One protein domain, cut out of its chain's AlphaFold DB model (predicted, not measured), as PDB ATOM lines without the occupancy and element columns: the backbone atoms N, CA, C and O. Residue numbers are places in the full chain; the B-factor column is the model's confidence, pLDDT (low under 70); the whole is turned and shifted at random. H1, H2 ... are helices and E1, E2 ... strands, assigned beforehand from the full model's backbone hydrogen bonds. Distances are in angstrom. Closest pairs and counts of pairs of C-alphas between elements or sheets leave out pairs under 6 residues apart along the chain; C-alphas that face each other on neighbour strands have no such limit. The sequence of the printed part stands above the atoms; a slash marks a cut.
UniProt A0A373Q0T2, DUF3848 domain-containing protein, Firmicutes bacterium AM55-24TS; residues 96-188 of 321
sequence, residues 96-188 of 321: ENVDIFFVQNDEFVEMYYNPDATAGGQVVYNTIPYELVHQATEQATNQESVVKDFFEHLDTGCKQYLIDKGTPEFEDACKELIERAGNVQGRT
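Overview. This is residues 96 to 188 of the 321 residues of the protein "DUF3848 domain-containing protein" of Firmicutes bacterium AM55-24TS (UniProt A0A373Q0T2). A strongly twisted sheet of four strands has one long helix, H3, laid across one face, and a helical hairpin, H1 and H2, at one end of the sheet, where E3 ends and E4 begins. The hairpin makes up much of one end of the longest axis, and the turn between E4 and H3 lies toward the other. The printed part has 93 residues, with three named helices and four named strands in the order E1, E2, E3, H1, H2, E4, H3; the sheet order is E1, E2, E3, E4, all antiparallel, and the class is mixed, helices and strands. The whole is only just compact, close to loose, with a radius of gyration of the C-alphas of 14.5 A and spans of 43 by 34 by 26 A.

Arrangement. E1, residues 99 to 104, E2, residues 107 to 114, and E3, residues 122 to 128, form a meander, each strand the antiparallel neighbour of the one before. E1 and E2 are a hairpin, with N 102 and O 109 within hydrogen-bond range at 2.9 A. E2 and E3 are also a hairpin, with N 110 and O 126 at 2.9 A. E4, residues 159 to 164, is the antiparallel neighbour of E3 at 167 degrees, with N 125 and O 161 at 2.9 A. E1 and E4 are the edge strands, and they are apart. H3, residues 170 to 185, is on the sheet at a height of 8.8 A; it lies over E1, E3 and, only just, with 3 C-alphas, E2. It runs across the strands, at 87 degrees to E1 on the local plane, and the closest C-alphas of E1 and H3 are those of Ile 100 and Ala 181, 6.5 A apart. H1, residues 130 to 139, and H2, residues 146 to 157, touch as a helical hairpin, opposite ways at a steep tilt of 38 degrees; their closest C-alphas, those of Ala 136 and Phe 150, are 5.0 A apart. H1 only grazes the sheet with residues 130 to 133, and H2 only grazes it with residues 154 to 157. H3 is apart from H1 and H2. In H1, H2 and H3 every O i to N i+4 pair is within hydrogen-bond range.

Along the chain. E1 begins at C-alpha 99, (98.886, 103.994, 131.777), and is 15.8 A long; E2 is 21.4 A and E3 18.8 A. H1 measures 14.5 A and H2 16.5 A. E4 is 16.3 A long, and H3, 22.8 A, ends at C-alpha 185, (99.382, 102.757, 143.884).

Size, cuts and confidence. The two C-alphas farthest apart, those of Asn 142 and Pro 168, are 44.7 A apart. The printed part has no cut and no long link. Mean pLDDT of the printed part is 73.0; 36 residues are under 70, among them 96 to 103, 136 to 151 and 181 to 188.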
ATOM      1  N   GLU A  96      93.735  97.199 130.831       63.94
ATOM      2  CA  GLU A  96      93.160  97.982 129.728       63.94
ATOM      3  C   GLU A  96      93.055  99.474 130.052       63.94
ATOM      4  O   GLU A  96      93.000 100.292 129.142       63.94
ATOM      5  N   ASN A  97      93.089  99.831 131.338       60.12
ATOM      6  CA  ASN A  97      93.063 101.213 131.808       60.12
ATOM      7  C   ASN A  97      94.367 101.626 132.514       60.12
ATOM      8  O   ASN A  97      94.399 102.649 133.204       60.12
ATOM      9  N   VAL A  98      95.431 100.824 132.392       63.91
ATOM     10  CA  VAL A  98      96.730 101.125 132.997       63.91
ATOM     11  C   VAL A  98      97.598 101.887 132.009       63.91
ATOM     12  O   VAL A  98      97.978 101.378 130.956       63.91
ATOM     13  N   ASP A  99      97.953 103.091 132.431       67.75
ATOM     14  CA  ASP A  99      98.886 103.994 131.777       67.75
ATOM     15  C   ASP A  99      99.853 104.509 132.854       67.75
ATOM     16  O   ASP A  99      99.429 104.965 133.928       67.75
ATOM     17  N   ILE A 100     101.154 104.336 132.630       68.62
ATOM     18  CA  ILE A 100     102.203 104.680 133.589       68.62
ATOM     19  C   ILE A 100     103.351 105.415 132.911       68.62
ATOM     20  O   ILE A 100     103.742 105.109 131.793       68.62
ATOM     21  N   PHE A 101     103.965 106.335 133.653       69.19
ATOM     22  CA  PHE A 101     105.157 107.058 133.222       69.19
ATOM     23  C   PHE A 101     106.269 106.837 134.241       69.19
ATOM     24  O   PHE A 101     106.044 106.926 135.454       69.19
ATOM     25  N   PHE A 102     107.478 106.576 133.765       67.38
ATOM     26  CA  PHE A 102     108.665 106.409 134.596       67.38
ATOM     27  C   PHE A 102     109.921 106.892 133.868       67.38
ATOM     28  O   PHE A 102     109.875 107.252 132.698       67.38
ATOM     29  N   VAL A 103     111.047 106.946 134.580       64.62
ATOM     30  CA  VAL A 103     112.354 107.278 133.996       64.62
ATOM     31  C   VAL A 103     113.168 105.998 133.875       64.62
ATOM     32  O   VAL A 103     113.269 105.237 134.841       64.62
ATOM     33  N   GLN A 104     113.756 105.762 132.706       70.50
ATOM     34  CA  GLN A 104     114.664 104.649 132.450       70.50
ATOM     35  C   GLN A 104     115.760 105.109 131.486       70.50
ATOM     36  O   GLN A 104     115.456 105.717 130.469       70.50
ATOM     37  N   ASN A 105     117.024 104.802 131.796       71.88
ATOM     38  CA  ASN A 105     118.186 105.168 130.968       71.88
ATOM     39  C   ASN A 105     118.251 106.667 130.610       71.88
ATOM     40  O   ASN A 105     118.574 107.013 129.480       71.88
ATOM     41  N   ASP A 106     117.923 107.542 131.563       64.38
ATOM     42  CA  ASP A 106     117.816 108.988 131.342       64.38
ATOM     43  C   ASP A 106     116.828 109.378 130.223       64.38
ATOM     44  O   ASP A 106     116.985 110.409 129.581       64.38
ATOM     45  N   GLU A 107     115.779 108.592 129.989       67.44
ATOM     46  CA  GLU A 107     114.656 108.960 129.123       67.44
ATOM     47  C   GLU A 107     113.339 108.765 129.888       67.44
ATOM     48  O   GLU A 107     113.231 107.909 130.776       67.44
ATOM     49  N   PHE A 108     112.322 109.569 129.567       72.88
ATOM     50  CA  PHE A 108     110.973 109.294 130.054       72.88
ATOM     51  C   PHE A 108     110.388 108.143 129.252       72.88
ATOM     52  O   PHE A 108     110.568 108.065 128.041       72.88
ATOM     53  N   VAL A 109     109.685 107.248 129.924       79.94
ATOM     54  CA  VAL A 109     109.010 106.117 129.305       79.94
ATOM     55  C   VAL A 109     107.565 106.145 129.748       79.94
ATOM     56  O   VAL A 109     107.282 106.079 130.943       79.94
ATOM     57  N   GLU A 110     106.668 106.256 128.782       82.94
ATOM     58  CA  GLU A 110     105.258 105.939 128.949       82.94
ATOM     59  C   GLU A 110     105.054 104.469 128.575       82.94
ATOM     60  O   GLU A 110     105.598 103.990 127.576       82.94
ATOM     61  N   MET A 111     104.304 103.740 129.393       83.56
ATOM     62  CA  MET A 111     104.003 102.336 129.168       83.56
ATOM     63  C   MET A 111     102.524 102.072 129.428       83.56
ATOM     64  O   MET A 111     102.005 102.405 130.493       83.56
ATOM     65  N   TYR A 112     101.852 101.454 128.461       83.38
ATOM     66  CA  TYR A 112     100.422 101.156 128.542       83.38
ATOM     67  C   TYR A 112     100.057  99.911 127.734       83.38
ATOM     68  O   TYR A 112     100.835  99.417 126.912       83.38
ATOM     69  N   TYR A 113      98.855  99.389 127.970       81.88
ATOM     70  CA  TYR A 113      98.295  98.288 127.192       81.88
ATOM     71  C   TYR A 113      97.291  98.808 126.156       81.88
ATOM     72  O   TYR A 113      96.321  99.475 126.496       81.88
ATOM     73  N   ASN A 114      97.507  98.465 124.889       85.38
ATOM     74  CA  ASN A 114      96.611  98.742 123.775       85.38
ATOM     75  C   ASN A 114      95.775  97.486 123.442       85.38
ATOM     76  O   ASN A 114      96.275  96.580 122.759       85.38
ATOM     77  N   PRO A 115      94.508  97.395 123.890       81.06
ATOM     78  CA  PRO A 115      93.640  96.255 123.587       81.06
ATOM     79  C   PRO A 115      93.221  96.192 122.109       81.06
ATOM     80  O   PRO A 115      92.974  95.099 121.595       81.06
ATOM     81  N   ASP A 116      93.185  97.337 121.421       84.19
ATOM     82  CA  ASP A 116      92.679  97.488 120.049       84.19
ATOM     83  C   ASP A 116      93.724  97.163 118.969       84.19
ATOM     84  O   ASP A 116      93.451  97.249 117.767       84.19
ATOM     85  N   ALA A 117      94.937  96.776 119.370       87.88
ATOM     86  CA  ALA A 117      95.988  96.391 118.441       87.88
ATOM     87  C   ALA A 117      95.559  95.214 117.548       87.88
ATOM     88  O   ALA A 117      94.852  94.301 117.974       87.88
ATOM     89  N   THR A 118      96.063  95.181 116.309       87.12
ATOM     90  CA  THR A 118      95.714  94.147 115.308       87.12
ATOM     91  C   THR A 118      96.003  92.719 115.803       87.12
ATOM     92  O   THR A 118      95.340  91.772 115.381       87.12
ATOM     93  N   ALA A 119      96.951  92.558 116.732       83.50
ATOM     94  CA  ALA A 119      97.282  91.294 117.391       83.50
ATOM     95  C   ALA A 119      96.274  90.856 118.485       83.50
ATOM     96  O   ALA A 119      96.434  89.793 119.087       83.50
ATOM     97  N   GLY A 120      95.219  91.636 118.752       82.44
ATOM     98  CA  GLY A 120      94.245  91.388 119.824       82.44
ATOM     99  C   GLY A 120      94.768  91.741 121.224       82.44
ATOM    100  O   GLY A 120      94.381  91.094 122.208       82.44
ATOM    101  N   GLY A 121      95.698  92.698 121.274       86.62
ATOM    102  CA  GLY A 121      96.413  93.176 122.456       86.62
ATOM    103  C   GLY A 121      97.874  93.508 122.147       86.62
ATOM    104  O   GLY A 121      98.515  92.804 121.367       86.62
ATOM    105  N   GLN A 122      98.406  94.562 122.758       92.06
ATOM    106  CA  GLN A 122      99.797  94.988 122.604       92.06
ATOM    107  C   GLN A 122     100.230  95.790 123.833       92.06
ATOM    108  O   GLN A 122      99.458  96.606 124.325       92.06
ATOM    109  N   VAL A 123     101.445  95.575 124.329       89.44
ATOM    110  CA  VAL A 123     102.068  96.481 125.307       89.44
ATOM    111  C   VAL A 123     102.912  97.496 124.542       89.44
ATOM    112  O   VAL A 123     103.683  97.120 123.656       89.44
ATOM    113  N   VAL A 124     102.740  98.773 124.864       90.94
ATOM    114  CA  VAL A 124     103.411  99.895 124.204       90.94
ATOM    115  C   VAL A 124     104.408 100.518 125.168       90.94
ATOM    116  O   VAL A 124     104.075 100.742 126.326       90.94
ATOM    117  N   TYR A 125     105.612 100.809 124.676       91.75
ATOM    118  CA  TYR A 125     106.604 101.648 125.340       91.75
ATOM    119  C   TYR A 125     106.878 102.857 124.451       91.75
ATOM    120  O   TYR A 125     107.369 102.709 123.331       91.75
ATOM    121  N   ASN A 126     106.597 104.048 124.956       86.88
ATOM    122  CA  ASN A 126     106.911 105.310 124.308       86.88
ATOM    123  C   ASN A 126     108.091 105.947 125.042       86.88
ATOM    124  O   ASN A 126     107.958 106.452 126.156       86.88
ATOM    125  N   THR A 127     109.265 105.918 124.419       88.25
ATOM    126  CA  THR A 127     110.461 106.585 124.929       88.25
ATOM    127  C   THR A 127     110.464 108.043 124.484       88.25
ATOM    128  O   THR A 127     110.503 108.354 123.290       88.25
ATOM    129  N   ILE A 128     110.422 108.939 125.460       80.50
ATOM    130  CA  ILE A 128     110.220 110.373 125.329       80.50
ATOM    131  C   ILE A 128     111.511 111.088 125.781       80.50
ATOM    132  O   ILE A 128     111.803 111.164 126.979       80.50
ATOM    133  N   PRO A 129     112.306 111.632 124.841       77.44
ATOM    134  CA  PRO A 129     113.509 112.393 125.168       77.44
ATOM    135  C   PRO A 129     113.192 113.706 125.898       77.44
ATOM    136  O   PRO A 129     112.176 114.345 125.619       77.44
ATOM    137  N   TYR A 130     114.105 114.183 126.752       67.94
ATOM    138  CA  TYR A 130     113.950 115.464 127.468       67.94
ATOM    139  C   TYR A 130     113.670 116.648 126.547       67.94
ATOM    140  O   TYR A 130     112.805 117.477 126.828       67.94
ATOM    141  N   GLU A 131     114.379 116.692 125.424       71.50
ATOM    142  CA  GLU A 131     114.234 117.737 124.418       71.50
ATOM    143  C   GLU A 131     112.807 117.779 123.848       71.50
ATOM    144  O   GLU A 131     112.253 118.851 123.611       71.50
ATOM    145  N   LEU A 132     112.165 116.616 123.704       77.00
ATOM    146  CA  LEU A 132     110.795 116.529 123.210       77.00
ATOM    147  C   LEU A 132     109.790 117.082 124.230       77.00
ATOM    148  O   LEU A 132     108.881 117.821 123.858       77.00
ATOM    149  N   VAL A 133     109.996 116.793 125.521       71.06
ATOM    150  CA  VAL A 133     109.191 117.357 126.620       71.06
ATOM    151  C   VAL A 133     109.323 118.876 126.667       71.06
ATOM    152  O   VAL A 133     108.333 119.580 126.884       71.06
ATOM    153  N   HIS A 134     110.529 119.400 126.452       66.75
ATOM    154  CA  HIS A 134     110.773 120.835 126.417       66.75
ATOM    155  C   HIS A 134     110.038 121.509 125.260       66.75
ATOM    156  O   HIS A 134     109.255 122.428 125.503       66.75
ATOM    157  N   GLN A 135     110.202 120.997 124.040       70.25
ATOM    158  CA  GLN A 135     109.517 121.509 122.853       70.25
ATOM    159  C   GLN A 135     107.995 121.473 123.013       70.25
ATOM    160  O   GLN A 135     107.327 122.474 122.748       70.25
ATOM    161  N   ALA A 136     107.452 120.358 123.513       68.00
ATOM    162  CA  ALA A 136     106.028 120.238 123.803       68.00
ATOM    163  C   ALA A 136     105.578 121.296 124.825       68.00
ATOM    164  O   ALA A 136     104.550 121.944 124.650       68.00
ATOM    165  N   THR A 137     106.373 121.535 125.874       61.50
ATOM    166  CA  THR A 137     106.060 122.521 126.923       61.50
ATOM    167  C   THR A 137     106.109 123.965 126.414       61.50
ATOM    168  O   THR A 137     105.300 124.787 126.845       61.50
ATOM    169  N   GLU A 138     107.043 124.298 125.520       62.84
ATOM    170  CA  GLU A 138     107.111 125.628 124.902       62.84
ATOM    171  C   GLU A 138     105.895 125.893 124.013       62.84
ATOM    172  O   GLU A 138     105.271 126.952 124.113       62.84
ATOM    173  N   GLN A 139     105.511 124.910 123.196       61.69
ATOM    174  CA  GLN A 139     104.355 125.012 122.304       61.69
ATOM    175  C   GLN A 139     103.032 125.087 123.073       61.69
ATOM    176  O   GLN A 139     102.138 125.848 122.700       61.69
ATOM    177  N   ALA A 140     102.937 124.383 124.200       56.25
ATOM    178  CA  ALA A 140     101.735 124.292 125.015       56.25
ATOM    179  C   ALA A 140     101.446 125.552 125.866       56.25
ATOM    180  O   ALA A 140     100.686 125.487 126.818       56.25
ATOM    181  N   THR A 141     102.011 126.731 125.581       48.12
ATOM    182  CA  THR A 141     101.765 127.952 126.386       48.12
ATOM    183  C   THR A 141     100.577 128.823 125.949       48.12
ATOM    184  O   THR A 141     100.431 129.933 126.456       48.12
ATOM    185  N   ASN A 142      99.657 128.346 125.098       47.75
ATOM    186  CA  ASN A 142      98.469 129.116 124.695       47.75
ATOM    187  C   ASN A 142      97.184 128.257 124.592       47.75
ATOM    188  O   ASN A 142      97.038 127.501 123.645       47.75
ATOM    189  N   GLN A 143      96.209 128.505 125.485       41.31
ATOM    190  CA  GLN A 143      94.793 128.039 125.474       41.31
ATOM    191  C   GLN A 143      94.469 126.607 125.928       41.31
ATOM    192  O   GLN A 143      95.297 125.729 125.884       41.31
ATOM    193  N   GLU A 144      93.215 126.356 126.322       42.66
ATOM    194  CA  GLU A 144      92.652 125.098 126.867       42.66
ATOM    195  C   GLU A 144      92.976 123.797 126.075       42.66
ATOM    196  O   GLU A 144      92.838 122.709 126.631       42.66
ATOM    197  N   SER A 145      93.474 123.880 124.826       49.50
ATOM    198  CA  SER A 145      94.046 122.750 124.061       49.50
ATOM    199  C   SER A 145      95.491 122.379 124.429       49.50
ATOM    200  O   SER A 145      95.953 121.336 123.978       49.50
ATOM    201  N   VAL A 146      96.159 123.151 125.303       52.16
ATOM    202  CA  VAL A 146      97.516 122.949 125.870       52.16
ATOM    203  C   VAL A 146      97.826 121.474 126.119       52.16
ATOM    204  O   VAL A 146      98.886 120.989 125.749       52.16
ATOM    205  N   VAL A 147      96.905 120.766 126.779       45.56
ATOM    206  CA  VAL A 147      97.118 119.375 127.202       45.56
ATOM    207  C   VAL A 147      97.131 118.443 125.996       45.56
ATOM    208  O   VAL A 147      98.000 117.588 125.889       45.56
ATOM    209  N   LYS A 148      96.193 118.634 125.069       56.12
ATOM    210  CA  LYS A 148      96.080 117.805 123.872       56.12
ATOM    211  C   LYS A 148      97.260 118.042 122.926       56.12
ATOM    212  O   LYS A 148      97.872 117.077 122.489       56.12
ATOM    213  N   ASP A 149      97.613 119.301 122.690       63.50
ATOM    214  CA  ASP A 149      98.726 119.672 121.808       63.50
ATOM    215  C   ASP A 149     100.073 119.181 122.372       63.50
ATOM    216  O   ASP A 149     100.959 118.772 121.624       63.50
ATOM    217  N   PHE A 150     100.213 119.157 123.702       63.78
ATOM    218  CA  PHE A 150     101.382 118.600 124.376       63.78
ATOM    219  C   PHE A 150     101.534 117.092 124.127       63.78
ATOM    220  O   PHE A 150     102.604 116.658 123.699       63.78
ATOM    221  N   PHE A 151     100.486 116.295 124.372       65.44
ATOM    222  CA  PHE A 151     100.554 114.842 124.180       65.44
ATOM    223  C   PHE A 151     100.651 114.461 122.704       65.44
ATOM    224  O   PHE A 151     101.446 113.596 122.377       65.44
ATOM    225  N   GLU A 152      99.969 115.168 121.800       71.94
ATOM    226  CA  GLU A 152     100.144 114.947 120.358       71.94
ATOM    227  C   GLU A 152     101.598 115.198 119.916       71.94
ATOM    228  O   GLU A 152     102.126 114.465 119.076       71.94
ATOM    229  N   HIS A 153     102.282 116.193 120.500       75.00
ATOM    230  CA  HIS A 153     103.703 116.439 120.228       75.00
ATOM    231  C   HIS A 153     104.600 115.329 120.788       75.00
ATOM    232  O   HIS A 153     105.543 114.910 120.110       75.00
ATOM    233  N   LEU A 154     104.303 114.822 121.991       77.50
ATOM    234  CA  LEU A 154     105.016 113.673 122.555       77.50
ATOM    235  C   LEU A 154     104.794 112.407 121.720       77.50
ATOM    236  O   LEU A 154     105.770 111.788 121.309       77.50
ATOM    237  N   ASP A 155     103.546 112.076 121.397       74.19
ATOM    238  CA  ASP A 155     103.167 110.910 120.592       74.19
ATOM    239  C   ASP A 155     103.843 110.929 119.221       74.19
ATOM    240  O   ASP A 155     104.327 109.907 118.738       74.19
ATOM    241  N   THR A 156     103.931 112.110 118.599       82.00
ATOM    242  CA  THR A 156     104.555 112.266 117.276       82.00
ATOM    243  C   THR A 156     106.080 112.142 117.327       82.00
ATOM    244  O   THR A 156     106.694 111.696 116.356       82.00
ATOM    245  N   GLY A 157     106.710 112.580 118.419       81.94
ATOM    246  CA  GLY A 157     108.169 112.638 118.531       81.94
ATOM    247  C   GLY A 157     108.811 111.500 119.322       81.94
ATOM    248  O   GLY A 157     110.039 111.371 119.295       81.94
ATOM    249  N   CYS A 158     108.025 110.705 120.051       87.56
ATOM    250  CA  CYS A 158     108.540 109.609 120.858       87.56
ATOM    251  C   CYS A 158     109.044 108.458 119.979       87.56
ATOM    252  O   CYS A 158     108.624 108.259 118.836       87.56
ATOM    253  N   LYS A 159     109.979 107.676 120.519       90.12
ATOM    254  CA  LYS A 159     110.345 106.390 119.926       90.12
ATOM    255  C   LYS A 159     109.445 105.330 120.528       90.12
ATOM    256  O   LYS A 159     109.488 105.100 121.731       90.12
ATOM    257  N   GLN A 160     108.675 104.672 119.677       91.81
ATOM    258  CA  GLN A 160     107.730 103.658 120.105       91.81
ATOM    259  C   GLN A 160     108.304 102.247 119.931       91.81
ATOM    260  O   GLN A 160     108.846 101.908 118.875       91.81
ATOM    261  N   TYR A 161     108.148 101.419 120.960       92.56
ATOM    262  CA  TYR A 161     108.413  99.987 120.933       92.56
ATOM    263  C   TYR A 161     107.139  99.220 121.285       92.56
ATOM    264  O   TYR A 161     106.443  99.549 122.244       92.56
ATOM    265  N   LEU A 162     106.824  98.211 120.477       94.00
ATOM    266  CA  LEU A 162     105.548  97.508 120.500       94.00
ATOM    267  C   LEU A 162     105.778  96.023 120.753       94.00
ATOM    268  O   LEU A 162     106.545  95.385 120.030       94.00
ATOM    269  N   ILE A 163     105.091  95.473 121.749       93.88
ATOM    270  CA  ILE A 163     105.129  94.045 122.065       93.88
ATOM    271  C   ILE A 163     103.736  93.473 121.836       93.88
ATOM    272  O   ILE A 163     102.818  93.682 122.630       93.88
ATOM    273  N   ASP A 164     103.578  92.779 120.713       94.88
ATOM    274  CA  ASP A 164     102.308  92.196 120.296       94.88
ATOM    275  C   ASP A 164     101.933  90.975 121.132       94.88
ATOM    276  O   ASP A 164     102.762  90.137 121.490       94.88
ATOM    277  N   LYS A 165     100.637  90.808 121.379       86.25
ATOM    278  CA  LYS A 165     100.123  89.597 122.007       86.25
ATOM    279  C   LYS A 165     100.466  88.360 121.181       86.25
ATOM    280  O   LYS A 165     100.155  88.268 119.995       86.25
ATOM    281  N   GLY A 166     101.067  87.378 121.850       85.44
ATOM    282  CA  GLY A 166     101.532  86.135 121.237       85.44
ATOM    283  C   GLY A 166     103.025  86.114 120.900       85.44
ATOM    284  O   GLY A 166     103.506  85.072 120.452       85.44
ATOM    285  N   THR A 167     103.768  87.203 121.132       92.69
ATOM    286  CA  THR A 167     105.236  87.142 121.162       92.69
ATOM    287  C   THR A 167     105.730  86.543 122.487       92.69
ATOM    288  O   THR A 167     105.015  86.616 123.492       92.69
ATOM    289  N   PRO A 168     106.936  85.941 122.524       91.19
ATOM    290  CA  PRO A 168     107.507  85.395 123.758       91.19
ATOM    291  C   PRO A 168     107.630  86.421 124.893       91.19
ATOM    292  O   PRO A 168     107.501  86.065 126.056       91.19
ATOM    293  N   GLU A 169     107.849  87.691 124.554       91.38
ATOM    294  CA  GLU A 169     108.116  88.775 125.506       91.38
ATOM    295  C   GLU A 169     106.835  89.409 126.078       91.38
ATOM    296  O   GLU A 169     106.896  90.202 127.016       91.38
ATOM    297  N   PHE A 170     105.662  89.082 125.525       88.31
ATOM    298  CA  PHE A 170     104.403  89.747 125.864       88.31
ATOM    299  C   PHE A 170     103.972  89.537 127.320       88.31
ATOM    300  O   PHE A 170     103.485  90.469 127.961       88.31
ATOM    301  N   GLU A 171     104.144  88.325 127.852       82.12
ATOM    302  CA  GLU A 171     103.747  88.019 129.230       82.12
ATOM    303  C   GLU A 171     104.609  88.772 130.243       82.12
ATOM    304  O   GLU A 171     104.082  89.302 131.221       82.12
ATOM    305  N   ASP A 172     105.913  88.874 129.986       85.19
ATOM    306  CA  ASP A 172     106.840  89.593 130.856       85.19
ATOM    307  C   ASP A 172     106.599  91.107 130.802       85.19
ATOM    308  O   ASP A 172     106.566  91.760 131.844       85.19
ATOM    309  N   ALA A 173     106.295  91.656 129.622       87.19
ATOM    310  CA  ALA A 173     105.892  93.055 129.481       87.19
ATOM    311  C   ALA A 173     104.582  93.366 130.233       87.19
ATOM    312  O   ALA A 173     104.454  94.407 130.876       87.19
ATOM    313  N   CYS A 174     103.605  92.452 130.208       81.06
ATOM    314  CA  CYS A 174     102.378  92.601 130.997       81.06
ATOM    315  C   CYS A 174     102.657  92.605 132.507       81.06
ATOM    316  O   CYS A 174     102.058  93.401 133.230       81.06
ATOM    317  N   LYS A 175     103.553  91.734 132.991       79.00
ATOM    318  CA  LYS A 175     103.946  91.702 134.410       79.00
ATOM    319  C   LYS A 175     104.625  93.001 134.823       79.00
ATOM    320  O   LYS A 175     104.218  93.590 135.819       79.00
ATOM    321  N   GLU A 176     105.571  93.492 134.023       84.62
ATOM    322  CA  GLU A 176     106.248  94.764 134.287       84.62
ATOM    323  C   GLU A 176     105.242  95.922 134.398       84.62
ATOM    324  O   GLU A 176     105.320  96.718 135.340       84.62
ATOM    325  N   LEU A 177     104.263  95.996 133.485       79.19
ATOM    326  CA  LEU A 177     103.206  97.013 133.529       79.19
ATOM    327  C   LEU A 177     102.465  96.986 134.867       79.19
ATOM    328  O   LEU A 177     102.246  98.024 135.494       79.19
ATOM    329  N   ILE A 178     102.085  95.787 135.306       71.31
ATOM    330  CA  ILE A 178     101.313  95.566 136.526       71.31
ATOM    331  C   ILE A 178     102.140  95.882 137.776       71.31
ATOM    332  O   ILE A 178     101.656  96.574 138.674       71.31
ATOM    333  N   GLU A 179     103.383  95.411 137.840       71.00
ATOM    334  CA  GLU A 179     104.304  95.678 138.946       71.00
ATOM    335  C   GLU A 179     104.531  97.179 139.108       71.00
ATOM    336  O   GLU A 179     104.351  97.739 140.195       71.00
ATOM    337  N   ARG A 180     104.846  97.866 138.005       71.00
ATOM    338  CA  ARG A 180     105.030  99.315 138.008       71.00
ATOM    339  C   ARG A 180     103.741 100.030 138.397       71.00
ATOM    340  O   ARG A 180     103.791 100.883 139.277       71.00
ATOM    341  N   ALA A 181     102.585  99.661 137.846       64.56
ATOM    342  CA  ALA A 181     101.300 100.262 138.215       64.56
ATOM    343  C   ALA A 181     100.961 100.082 139.706       64.56
ATOM    344  O   ALA A 181     100.491 101.023 140.358       64.56
ATOM    345  N   GLY A 182     101.260  98.906 140.265       58.81
ATOM    346  CA  GLY A 182     101.110  98.601 141.685       58.81
ATOM    347  C   GLY A 182     102.036  99.431 142.580       58.81
ATOM    348  O   GLY A 182     101.582  99.967 143.591       58.81
ATOM    349  N   ASN A 183     103.296  99.618 142.181       53.66
ATOM    350  CA  ASN A 183     104.268 100.451 142.904       53.66
ATOM    351  C   ASN A 183     103.874 101.933 142.938       53.66
ATOM    352  O   ASN A 183     104.183 102.643 143.897       53.66
ATOM    353  N   VAL A 184     103.160 102.415 141.918       48.12
ATOM    354  CA  VAL A 184     102.613 103.776 141.935       48.12
ATOM    355  C   VAL A 184     101.379 103.846 142.856       48.12
ATOM    356  O   VAL A 184     101.108 104.914 143.408       48.12
ATOM    357  N   GLN A 185     100.585 102.773 143.021       44.75
ATOM    358  CA  GLN A 185      99.382 102.757 143.884       44.75
ATOM    359  C   GLN A 185      99.698 102.736 145.388       44.75
ATOM    360  O   GLN A 185      98.931 103.307 146.155       44.75
ATOM    361  N   GLY A 186     100.843 102.189 145.809       38.06
ATOM    362  CA  GLY A 186     101.304 102.196 147.210       38.06
ATOM    363  C   GLY A 186     101.732 103.568 147.761       38.06
ATOM    364  O   GLY A 186     102.365 103.645 148.808       38.06
ATOM    365  N   ARG A 187     101.441 104.668 147.054       38.91
ATOM    366  CA  ARG A 187     101.739 106.043 147.479       38.91
ATOM    367  C   ARG A 187     100.544 106.959 147.225       38.91
ATOM    368  O   ARG A 187     100.610 107.756 146.296       38.91
ATOM    369  N   THR A 188      99.479 106.839 148.022       36.22
ATOM    370  CA  THR A 188      98.561 107.933 148.423       36.22
ATOM    371  C   THR A 188      97.362 107.367 149.186       36.22
ATOM    372  O   THR A 188      96.434 106.861 148.563       36.22
TER     373      THR A 188